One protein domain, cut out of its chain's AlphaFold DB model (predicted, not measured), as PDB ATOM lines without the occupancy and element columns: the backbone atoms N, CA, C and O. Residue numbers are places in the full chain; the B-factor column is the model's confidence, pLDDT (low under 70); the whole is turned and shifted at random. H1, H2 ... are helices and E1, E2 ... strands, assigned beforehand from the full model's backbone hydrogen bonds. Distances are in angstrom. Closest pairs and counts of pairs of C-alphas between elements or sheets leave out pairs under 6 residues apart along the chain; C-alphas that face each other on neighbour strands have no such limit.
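AT A GLANCE: This is residues 11 to 94 of the 97 residues of an uncharacterized protein of Sphingomonas sp. Leaf242 (UniProt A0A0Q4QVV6). A strongly twisted wall of six strands curls round helix H2, while helix H1 covers E4 and E3 on the same face, making two layers. The printed part has 84 residues with two named helices and six named strands, in the order E1 E2 E3 E4 H1 E5 E6 H2, and its class is mixed. The sheet runs E4 E3 E2 E1 E5 E6, antiparallel throughout; E1 to E4 form a meander, each strand the antiparallel neighbour of the one before. The whole is compact, with a radius of gyration of the C-alphas of 11.8 A and spans of 33 by 27 by 21 A.

HOW THE PARTS SIT: Inner strands E2, residues 23 to 30, and E3, residues 35 to 41, form a hairpin, with N 27 and O 38 2.8 A apart. On the other side of E2 is E1, residues 11 to 17, with N 14 and O 26 at 2.8 A. Edge strand E4, residues 52 to 54, pairs with E3 through N 54 and O 35, 2.8 A. E5, residues 73 to 76, pairs with E1 through N 15 and O 75, 2.8 A, and forms a hairpin with edge strand E6, residues 82 to 84, through N 74 and O 83, 2.8 A. H1, residues 57 to 64, is over E4 and E3 at a height over the sheet of 9.0 A, along the strands, at 11 degrees to E3 on the local plane; its closest C-alphas to E4 are Leu 60 and Gln 54, 6.0 A. H2, residues 85 to 92, is on the same face; the C-alphas of Val 85 and Trp 74 of E5 are 6.0 A apart. H1 and H2 are near each other. O i to N i+4 pairs are within hydrogen-bond range throughout H2 and in 2 of 4 in H1.

IN THESE COORDINATES: E1 begins at C-alpha 11 (136.167, 152.479, 118.176) and H2 ends at C-alpha 92 (137.652, 146.080, 114.935). E2 is 20.9 A long, E3 20.1 A and E1 19.1 A.

THE WHOLE: The farthest C-alphas, Asp 44 and Gly 94, are 33.9 A apart. The printed part has no cut and no long link. Residues 18 to 19, 42 to 53, 55 and 93 to 94 have pLDDT under 70.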
ATOM      1  N   GLU A  11     135.260 151.632 118.946       87.38
ATOM      2  CA  GLU A  11     136.167 152.479 118.176       87.38
ATOM      3  C   GLU A  11     137.620 152.068 118.380       87.38
ATOM      4  O   GLU A  11     138.073 151.856 119.503       87.38
ATOM      5  N   ARG A  12     138.362 152.009 117.277       86.44
ATOM      6  CA  ARG A  12     139.815 151.865 117.269       86.44
ATOM      7  C   ARG A  12     140.438 152.968 116.434       86.44
ATOM      8  O   ARG A  12     139.914 153.355 115.389       86.44
ATOM      9  N   TRP A  13     141.563 153.468 116.925       89.81
ATOM     10  CA  TRP A  13     142.271 154.611 116.370       89.81
ATOM     11  C   TRP A  13     143.560 154.123 115.726       89.81
ATOM     12  O   TRP A  13     144.389 153.488 116.380       89.81
ATOM     13  N   PHE A  14     143.741 154.431 114.446       88.69
ATOM     14  CA  PHE A  14     144.852 153.927 113.653       88.69
ATOM     15  C   PHE A  14     145.669 155.064 113.063       88.69
ATOM     16  O   PHE A  14     145.166 155.891 112.301       88.69
ATOM     17  N   LYS A  15     146.970 155.073 113.350       88.56
ATOM     18  CA  LYS A  15     147.933 155.902 112.629       88.56
ATOM     19  C   LYS A  15     148.215 155.197 111.322       88.56
ATOM     20  O   LYS A  15     148.683 154.062 111.329       88.56
ATOM     21  N   ILE A  16     147.978 155.866 110.209       82.94
ATOM     22  CA  ILE A  16     148.161 155.242 108.908       82.94
ATOM     23  C   ILE A  16     149.441 155.739 108.248       82.94
ATOM     24  O   ILE A  16     149.788 156.917 108.314       82.94
ATOM     25  N   THR A  17     150.139 154.838 107.571       76.12
ATOM     26  CA  THR A  17     151.118 155.214 106.547       76.12
ATOM     27  C   THR A  17     150.401 155.191 105.205       76.12
ATOM     28  O   THR A  17     150.417 154.195 104.484       76.12
ATOM     29  N   SER A  18     149.677 156.275 104.919       66.44
ATOM     30  CA  SER A  18     148.973 156.449 103.647       66.44
ATOM     31  C   SER A  18     149.886 157.092 102.600       66.44
ATOM     32  O   SER A  18     150.699 157.952 102.949       66.44
ATOM     33  N   PRO A  19     149.741 156.741 101.307       63.38
ATOM     34  CA  PRO A  19     150.305 157.541 100.223       63.38
ATOM     35  C   PRO A  19     149.696 158.951 100.154       63.38
ATOM     36  O   PRO A  19     150.284 159.830  99.529       63.38
ATOM     37  N   ASN A  20     148.541 159.184 100.788       70.19
ATOM     38  CA  ASN A  20     147.957 160.509 100.930       70.19
ATOM     39  C   ASN A  20     148.621 161.249 102.113       70.19
ATOM     40  O   ASN A  20     148.328 160.924 103.266       70.19
ATOM     41  N   PRO A  21     149.480 162.261 101.862       70.25
ATOM     42  CA  PRO A  21     150.235 162.951 102.912       70.25
ATOM     43  C   PRO A  21     149.350 163.802 103.829       70.25
ATOM     44  O   PRO A  21     149.826 164.309 104.843       70.25
ATOM     45  N   PHE A  22     148.081 163.989 103.468       75.19
ATOM     46  CA  PHE A  22     147.147 164.804 104.227       75.19
ATOM     47  C   PHE A  22     146.405 164.007 105.296       75.19
ATOM     48  O   PHE A  22     145.869 164.626 106.209       75.19
ATOM     49  N   VAL A  23     146.399 162.668 105.242       77.56
ATOM     50  CA  VAL A  23     145.743 161.837 106.261       77.56
ATOM     51  C   VAL A  23     146.727 161.510 107.382       77.56
ATOM     52  O   VAL A  23     147.804 160.973 107.144       77.56
ATOM     53  N   THR A  24     146.344 161.823 108.621       79.12
ATOM     54  CA  THR A  24     147.186 161.622 109.811       79.12
ATOM     55  C   THR A  24     146.792 160.355 110.570       79.12
ATOM     56  O   THR A  24     147.658 159.567 110.954       79.12
ATOM     57  N   PHE A  25     145.495 160.143 110.789       85.00
ATOM     58  CA  PHE A  25     144.963 158.943 111.433       85.00
ATOM     59  C   PHE A  25     143.500 158.715 111.037       85.00
ATOM     60  O   PHE A  25     142.825 159.622 110.552       85.00
ATOM     61  N   VAL A  26     143.030 157.489 111.230       85.69
ATOM     62  CA  VAL A  26     141.664 157.049 110.935       85.69
ATOM     63  C   VAL A  26     141.071 156.436 112.195       85.69
ATOM     64  O   VAL A  26     141.738 155.659 112.878       85.69
ATOM     65  N   VAL A  27     139.819 156.765 112.489       87.38
ATOM     66  CA  VAL A  27     139.023 156.116 113.530       87.38
ATOM     67  C   VAL A  27     138.034 155.188 112.847       87.38
ATOM     68  O   VAL A  27     137.328 155.603 111.931       87.38
ATOM     69  N   VAL A  28     137.983 153.929 113.276       86.88
ATOM     70  CA  VAL A  28     136.999 152.956 112.791       86.88
ATOM     71  C   VAL A  28     136.227 152.415 113.979       86.88
ATOM     72  O   VAL A  28     136.812 151.856 114.903       86.88
ATOM     73  N   GLY A  29     134.914 152.588 113.945       85.62
ATOM     74  CA  GLY A  29     133.967 152.085 114.924       85.62
ATOM     75  C   GLY A  29     133.094 150.985 114.340       85.62
ATOM     76  O   GLY A  29     132.710 151.035 113.173       85.62
ATOM     77  N   ARG A  30     132.727 150.006 115.164       83.75
ATOM     78  CA  ARG A  30     131.697 149.017 114.820       83.75
ATOM     79  C   ARG A  30     130.700 148.857 115.957       83.75
ATOM     80  O   ARG A  30     131.102 148.778 117.116       83.75
ATOM     81  N   ASP A  31     129.419 148.758 115.627       80.19
ATOM     82  CA  ASP A  31     128.364 148.390 116.569       80.19
ATOM     83  C   ASP A  31     127.543 147.188 116.052       80.19
ATOM     84  O   ASP A  31     127.990 146.433 115.182       80.19
ATOM     85  N   GLN A  32     126.372 146.942 116.647       74.81
ATOM     86  CA  GLN A  32     125.486 145.845 116.231       74.81
ATOM     87  C   GLN A  32     124.791 146.094 114.889       74.81
ATOM     88  O   GLN A  32     124.284 145.147 114.290       74.81
ATOM     89  N   LEU A  33     124.723 147.349 114.456       76.38
ATOM     90  CA  LEU A  33     123.909 147.790 113.334       76.38
ATOM     91  C   LEU A  33     124.770 148.131 112.108       76.38
ATOM     92  O   LEU A  33     124.268 148.051 110.994       76.38
ATOM     93  N   GLY A  34     126.057 148.435 112.293       79.81
ATOM     94  CA  GLY A  34     126.937 148.794 111.194       79.81
ATOM     95  C   GLY A  34     128.324 149.262 111.626       79.81
ATOM     96  O   GLY A  34     128.866 148.886 112.673       79.81
ATOM     97  N   TRP A  35     128.909 150.076 110.762       83.94
ATOM     98  CA  TRP A  35     130.260 150.603 110.843       83.94
ATOM     99  C   TRP A  35     130.236 152.120 110.824       83.94
ATOM    100  O   TRP A  35     129.430 152.739 110.137       83.94
ATOM    101  N   LYS A  36     131.172 152.715 111.546       82.31
ATOM    102  CA  LYS A  36     131.439 154.144 111.540       82.31
ATOM    103  C   LYS A  36     132.903 154.371 111.208       82.31
ATOM    104  O   LYS A  36     133.764 153.593 111.618       82.31
ATOM    105  N   MET A  37     133.190 155.445 110.490       82.56
ATOM    106  CA  MET A  37     134.558 155.834 110.195       82.56
ATOM    107  C   MET A  37     134.725 157.348 110.196       82.56
ATOM    108  O   MET A  37     133.883 158.050 109.637       82.56
ATOM    109  N   ASP A  38     135.850 157.797 110.761       81.62
ATOM    110  CA  ASP A  38     136.336 159.176 110.705       81.62
ATOM    111  C   ASP A  38     137.774 159.229 110.172       81.62
ATOM    112  O   ASP A  38     138.629 158.418 110.538       81.62
ATOM    113  N   VAL A  39     138.041 160.176 109.272       80.50
ATOM    114  CA  VAL A  39     139.359 160.413 108.670       80.50
ATOM    115  C   VAL A  39     139.859 161.755 109.165       80.50
ATOM    116  O   VAL A  39     139.322 162.803 108.809       80.50
ATOM    117  N   HIS A  40     140.956 161.735 109.915       80.19
ATOM    118  CA  HIS A  40     141.574 162.948 110.417       80.19
ATOM    119  C   HIS A  40     142.844 163.262 109.642       80.19
ATOM    120  O   HIS A  40     143.793 162.472 109.579       80.19
ATOM    121  N   GLY A  41     142.872 164.463 109.077       77.00
ATOM    122  CA  GLY A  41     144.003 164.985 108.332       77.00
ATOM    123  C   GLY A  41     144.436 166.380 108.758       77.00
ATOM    124  O   GLY A  41     143.948 166.919 109.750       77.00
ATOM    125  N   SER A  42     145.356 166.976 107.998       67.06
ATOM    126  CA  SER A  42     145.772 168.369 108.213       67.06
ATOM    127  C   SER A  42     144.570 169.320 108.154       67.06
ATOM    128  O   SER A  42     143.692 169.150 107.308       67.06
ATOM    129  N   SER A  43     144.574 170.328 109.032       57.88
ATOM    130  CA  SER A  43     143.463 171.220 109.416       57.88
ATOM    131  C   SER A  43     142.700 171.925 108.289       57.88
ATOM    132  O   SER A  43     141.620 172.455 108.536       57.88
ATOM    133  N   ASP A  44     143.236 171.928 107.071       58.25
ATOM    134  CA  ASP A  44     142.751 172.770 105.978       58.25
ATOM    135  C   ASP A  44     141.926 171.988 104.938       58.25
ATOM    136  O   ASP A  44     141.390 172.580 104.000       58.25
ATOM    137  N   GLN A  45     141.792 170.664 105.094       56.81
ATOM    138  CA  GLN A  45     140.945 169.840 104.230       56.81
ATOM    139  C   GLN A  45     139.610 169.538 104.909       56.81
ATOM    140  O   GLN A  45     139.539 168.829 105.911       56.81
ATOM    141  N   ALA A  46     138.528 170.054 104.323       53.78
ATOM    142  CA  ALA A  46     137.193 169.542 104.578       53.78
ATOM    143  C   ALA A  46     137.102 168.137 103.968       53.78
ATOM    144  O   ALA A  46     136.875 167.976 102.768       53.78
ATOM    145  N   TRP A  47     137.351 167.121 104.789       60.97
ATOM    146  CA  TRP A  47     137.126 165.730 104.421       60.97
ATOM    147  C   TRP A  47     135.625 165.540 104.163       60.97
ATOM    148  O   TRP A  47     134.829 166.082 104.935       60.97
ATOM    149  N   PRO A  48     135.212 164.844 103.086       56.62
ATOM    150  CA  PRO A  48     133.814 164.497 102.851       56.62
ATOM    151  C   PRO A  48     133.253 163.811 104.098       56.62
ATOM    152  O   PRO A  48     133.563 162.651 104.326       56.62
ATOM    153  N   ASN A  49     132.528 164.583 104.919       52.25
ATOM    154  CA  ASN A  49     131.957 164.242 106.223       52.25
ATOM    155  C   ASN A  49     132.577 162.996 106.872       52.25
ATOM    156  O   ASN A  49     132.097 161.889 106.643       52.25
ATOM    157  N   GLY A  50     133.596 163.199 107.713       51.56
ATOM    158  CA  GLY A  50     134.264 162.173 108.530       51.56
ATOM    159  C   GLY A  50     133.366 161.453 109.549       51.56
ATOM    160  O   GLY A  50     133.834 160.924 110.537       51.56
ATOM    161  N   ASP A  51     132.058 161.418 109.342       57.66
ATOM    162  CA  ASP A  51     131.155 160.566 110.100       57.66
ATOM    163  C   ASP A  51     130.256 159.843 109.104       57.66
ATOM    164  O   ASP A  51     129.108 160.224 108.860       57.66
ATOM    165  N   THR A  52     130.827 158.843 108.430       66.69
ATOM    166  CA  THR A  52     130.040 157.968 107.562       66.69
ATOM    167  C   THR A  52     129.630 156.736 108.343       66.69
ATOM    168  O   THR A  52     130.479 155.920 108.707       66.69
ATOM    169  N   TYR A  53     128.327 156.602 108.568       69.69
ATOM    170  CA  TYR A  53     127.724 155.352 108.994       69.69
ATOM    171  C   TYR A  53     127.455 154.481 107.762       69.69
ATOM    172  O   TYR A  53     126.825 154.950 106.815       69.69
ATOM    173  N   GLN A  54     127.961 153.252 107.763       76.06
ATOM    174  CA  GLN A  54     127.761 152.261 106.706       76.06
ATOM    175  C   GLN A  54     127.135 151.010 107.317       76.06
ATOM    176  O   GLN A  54     127.581 150.555 108.372       76.06
ATOM    177  N   ASP A  55     126.138 150.425 106.659       67.75
ATOM    178  CA  ASP A  55     125.442 149.247 107.188       67.75
ATOM    179  C   ASP A  55     126.340 148.002 107.079       67.75
ATOM    180  O   ASP A  55     126.285 147.087 107.907       67.75
ATOM    181  N   THR A  56     127.221 147.965 106.071       75.50
ATOM    182  CA  THR A  56     128.074 146.805 105.787       75.50
ATOM    183  C   THR A  56     129.557 147.138 105.621       75.50
ATOM    184  O   THR A  56     129.965 148.260 105.324       75.50
ATOM    185  N   PHE A  57     130.396 146.110 105.782       74.88
ATOM    186  CA  PHE A  57     131.832 146.209 105.516       74.88
ATOM    187  C   PHE A  57     132.132 146.513 104.036       74.88
ATOM    188  O   PHE A  57     133.050 147.272 103.732       74.88
ATOM    189  N   ASP A  58     131.323 145.970 103.124       78.06
ATOM    190  CA  ASP A  58     131.479 146.164 101.679       78.06
ATOM    191  C   ASP A  58     131.165 147.604 101.242       78.06
ATOM    192  O   ASP A  58     131.695 148.066 100.236       78.06
ATOM    193  N   GLU A  59     130.350 148.336 102.007       77.25
ATOM    194  CA  GLU A  59     130.087 149.767 101.798       77.25
ATOM    195  C   GLU A  59     131.199 150.657 102.374       77.25
ATOM    196  O   GLU A  59     131.518 151.708 101.812       77.25
ATOM    197  N   LEU A  60     131.847 150.217 103.458       78.31
ATOM    198  CA  LEU A  60     132.980 150.910 104.074       78.31
ATOM    199  C   LEU A  60     134.243 150.870 103.192       78.31
ATOM    200  O   LEU A  60     134.975 151.857 103.091       78.31
ATOM    201  N   VAL A  61     134.505 149.736 102.537       78.44
ATOM    202  CA  VAL A  61     135.721 149.480 101.741       78.44
ATOM    203  C   VAL A  61     135.952 150.510 100.612       78.44
ATOM    204  O   VAL A  61     137.052 151.070 100.547       78.44
ATOM    205  N   PRO A  62     134.978 150.822  99.729       75.69
ATOM    206  CA  PRO A  62     135.160 151.818  98.672       75.69
ATOM    207  C   PRO A  62     135.402 153.234  99.197       75.69
ATOM    208  O   PRO A  62     136.129 153.999  98.567       75.69
ATOM    209  N   PHE A  63     134.820 153.585 100.347       73.94
ATOM    210  CA  PHE A  63     135.062 154.876 100.989       73.94
ATOM    211  C   PHE A  63     136.502 154.966 101.507       73.94
ATOM    212  O   PHE A  63     137.210 155.927 101.207       73.94
ATOM    213  N   LEU A  64     136.972 153.922 102.198       75.75
ATOM    214  CA  LEU A  64     138.360 153.797 102.652       75.75
ATOM    215  C   LEU A  64     139.365 153.923 101.509       75.75
ATOM    216  O   LEU A  64     140.366 154.623 101.652       75.75
ATOM    217  N   ALA A  65     139.081 153.301 100.364       76.00
ATOM    218  CA  ALA A  65     139.953 153.339  99.193       76.00
ATOM    219  C   ALA A  65     140.212 154.769  98.663       76.00
ATOM    220  O   ALA A  65     141.199 154.997  97.966       76.00
ATOM    221  N   GLY A  66     139.364 155.747  99.009       74.75
ATOM    222  CA  GLY A  66     139.595 157.163  98.706       74.75
ATOM    223  C   GLY A  66     140.707 157.819  99.537       74.75
ATOM    224  O   GLY A  66     141.240 158.857  99.142       74.75
ATOM    225  N   TYR A  67     141.081 157.223 100.673       73.69
ATOM    226  CA  TYR A  67     142.005 157.804 101.658       73.69
ATOM    227  C   TYR A  67     143.221 156.927 101.941       73.69
ATOM    228  O   TYR A  67     144.278 157.437 102.327       73.69
ATOM    229  N   VAL A  68     143.072 155.616 101.759       75.12
ATOM    230  CA  VAL A  68     144.084 154.606 102.049       75.12
ATOM    231  C   VAL A  68     144.216 153.630 100.891       75.12
ATOM    232  O   VAL A  68     143.235 153.280 100.243       75.12
ATOM    233  N   ASP A  69     145.436 153.167 100.640       76.50
ATOM    234  CA  ASP A  69     145.667 152.075  99.698       76.50
ATOM    235  C   ASP A  69     145.585 150.713 100.405       76.50
ATOM    236  O   ASP A  69     145.834 150.608 101.611       76.50
ATOM    237  N   ALA A  70     145.293 149.651  99.652       74.81
ATOM    238  CA  ALA A  70     145.277 148.278 100.153       74.81
ATOM    239  C   ALA A  70     146.637 147.835 100.729       74.81
ATOM    240  O   ALA A  70     146.680 146.933 101.566       74.81
ATOM    241  N   SER A  71     147.747 148.470 100.326       78.00
ATOM    242  CA  SER A  71     149.069 148.214 100.904       78.00
ATOM    243  C   SER A  71     149.365 149.021 102.173       78.00
ATOM    244  O   SER A  71     150.473 148.917 102.702       78.00
ATOM    245  N   SER A  72     148.441 149.866 102.643       81.69
ATOM    246  CA  SER A  72     148.694 150.745 103.789       81.69
ATOM    247  C   SER A  72     148.887 149.952 105.084       81.69
ATOM    248  O   SER A  72     148.183 148.975 105.358       81.69
ATOM    249  N   LEU A  73     149.861 150.395 105.885       86.69
ATOM    250  CA  LEU A  73     150.122 149.871 107.223       86.69
ATOM    251  C   LEU A  73     149.528 150.813 108.268       86.69
ATOM    252  O   LEU A  73     149.688 152.037 108.195       86.69
ATOM    253  N   TRP A  74     148.811 150.217 109.211       90.06
ATOM    254  CA  TRP A  74     147.979 150.872 110.206       90.06
ATOM    255  C   TRP A  74     148.488 150.489 111.589       90.06
ATOM    256  O   TRP A  74     148.438 149.320 111.968       90.06
ATOM    257  N   SER A  75     148.992 151.466 112.334       91.06
ATOM    258  CA  SER A  75     149.427 151.284 113.715       91.06
ATOM    259  C   SER A  75     148.294 151.652 114.663       91.06
ATOM    260  O   SER A  75     147.869 152.806 114.710       91.06
ATOM    261  N   ASP A  76     147.811 150.680 115.417       89.25
ATOM    262  CA  ASP A  76     146.757 150.874 116.402       89.25
ATOM    263  C   ASP A  76     147.284 151.606 117.647       89.25
ATOM    264  O   ASP A  76     148.335 151.262 118.188       89.25
ATOM    265  N   PHE A  77     146.558 152.629 118.098       86.44
ATOM    266  CA  PHE A  77     146.987 153.480 119.212       86.44
ATOM    267  C   PHE A  77     146.951 152.760 120.565       86.44
ATOM    268  O   PHE A  77     147.800 153.035 121.414       86.44
ATOM    269  N   ASP A  78     145.998 151.851 120.770       84.25
ATOM    270  CA  ASP A  78     145.780 151.198 122.065       84.25
ATOM    271  C   ASP A  78     146.754 150.036 122.290       84.25
ATOM    272  O   ASP A  78     147.246 149.814 123.397       84.25
ATOM    273  N   THR A  79     147.034 149.280 121.232       86.06
ATOM    274  CA  THR A  79     147.848 148.057 121.273       86.06
ATOM    275  C   THR A  79     149.280 148.274 120.788       86.06
ATOM    276  O   THR A  79     150.163 147.487 121.125       86.06
ATOM    277  N   GLY A  80     149.530 149.323 119.996       86.44
ATOM    278  CA  GLY A  80     150.809 149.565 119.325       86.44
ATOM    279  C   GLY A  80     151.102 148.603 118.166       86.44
ATOM    280  O   GLY A  80     152.167 148.695 117.550       86.44
ATOM    281  N   GLU A  81     150.191 147.679 117.859       89.69
ATOM    282  CA  GLU A  81     150.350 146.716 116.774       89.69
ATOM    283  C   GLU A  81     150.257 147.420 115.417       89.69
ATOM    284  O   GLU A  81     149.444 148.323 115.229       89.69
ATOM    285  N   THR A  82     151.100 147.017 114.463       90.38
ATOM    286  CA  THR A  82     151.041 147.514 113.084       90.38
ATOM    287  C   THR A  82     150.560 146.406 112.164       90.38
ATOM    288  O   THR A  82     151.225 145.381 112.025       90.38
ATOM    289  N   LEU A  83     149.410 146.634 111.539       88.12
ATOM    290  CA  LEU A  83     148.698 145.674 110.704       88.12
ATOM    291  C   LEU A  83     148.519 146.227 109.290       88.12
ATOM    292  O   LEU A  83     148.510 147.440 109.080       88.12
ATOM    293  N   HIS A  84     148.341 145.345 108.309       88.81
ATOM    294  CA  HIS A  84     147.794 145.765 107.020       88.81
ATOM    295  C   HIS A  84     146.339 146.218 107.197       88.81
ATOM    296  O   HIS A  84     145.639 145.717 108.076       88.81
ATOM    297  N   VAL A  85     145.875 147.145 106.352       84.06
ATOM    298  CA  VAL A  85     144.528 147.742 106.445       84.06
ATOM    299  C   VAL A  85     143.407 146.721 106.671       84.06
ATOM    300  O   VAL A  85     142.568 146.919 107.544       84.06
ATOM    301  N   TRP A  86     143.407 145.593 105.954       82.25
ATOM    302  CA  TRP A  86     142.355 144.582 106.097       82.25
ATOM    303  C   TRP A  86     142.382 143.885 107.454       82.25
ATOM    304  O   TRP A  86     141.333 143.710 108.072       82.25
ATOM    305  N   ASP A  87     143.570 143.554 107.951       85.88
ATOM    306  CA  ASP A  87     143.737 142.931 109.263       85.88
ATOM    307  C   ASP A  87     143.387 143.913 110.390       85.88
ATOM    308  O   ASP A  87     142.753 143.526 111.372       85.88
ATOM    309  N   ALA A  88     143.713 145.201 110.222       85.25
ATOM    310  CA  ALA A  88     143.328 146.257 111.156       85.25
ATOM    311  C   ALA A  88     141.799 146.377 111.273       85.25
ATOM    312  O   ALA A  88     141.262 146.394 112.383       85.25
ATOM    313  N   LEU A  89     141.085 146.373 110.141       83.19
ATOM    314  CA  LEU A  89     139.620 146.436 110.116       83.19
ATOM    315  C   LEU A  89     138.971 145.165 110.678       83.19
ATOM    316  O   LEU A  89     138.006 145.246 111.437       83.19
ATOM    317  N   LEU A  90     139.516 143.984 110.371       80.06
ATOM    318  CA  LEU A  90     139.087 142.738 111.013       80.06
ATOM    319  C   LEU A  90     139.340 142.768 112.529       80.06
ATOM    320  O   LEU A  90     138.543 142.229 113.293       80.06
ATOM    321  N   GLY A  91     140.389 143.455 112.982       76.25
ATOM    322  CA  GLY A  91     140.668 143.699 114.395       76.25
ATOM    323  C   GLY A  91     139.611 144.550 115.111       76.25
ATOM    324  O   GLY A  91     139.492 144.448 116.332       76.25
ATOM    325  N   VAL A  92     138.820 145.353 114.390       77.56
ATOM    326  CA  VAL A  92     137.652 146.080 114.935       77.56
ATOM    327  C   VAL A  92     136.450 145.140 115.121       77.56
ATOM    328  O   VAL A  92     135.619 145.346 116.007       77.56
ATOM    329  N   ASN A  93     136.394 144.035 114.364       66.56
ATOM    330  CA  ASN A  93     135.347 143.005 114.479       66.56
ATOM    331  C   ASN A  93     135.456 142.140 115.739       66.56
ATOM    332  O   ASN A  93     134.546 141.360 116.032       66.56
ATOM    333  N   GLY A  94     136.564 142.239 116.475       56.72
ATOM    334  CA  GLY A  94     136.793 141.481 117.698       56.72
ATOM    335  C   GLY A  94     135.911 141.965 118.853       56.72
ATOM    336  O   GLY A  94     136.164 143.026 119.406       56.72
TER     337      GLY A  94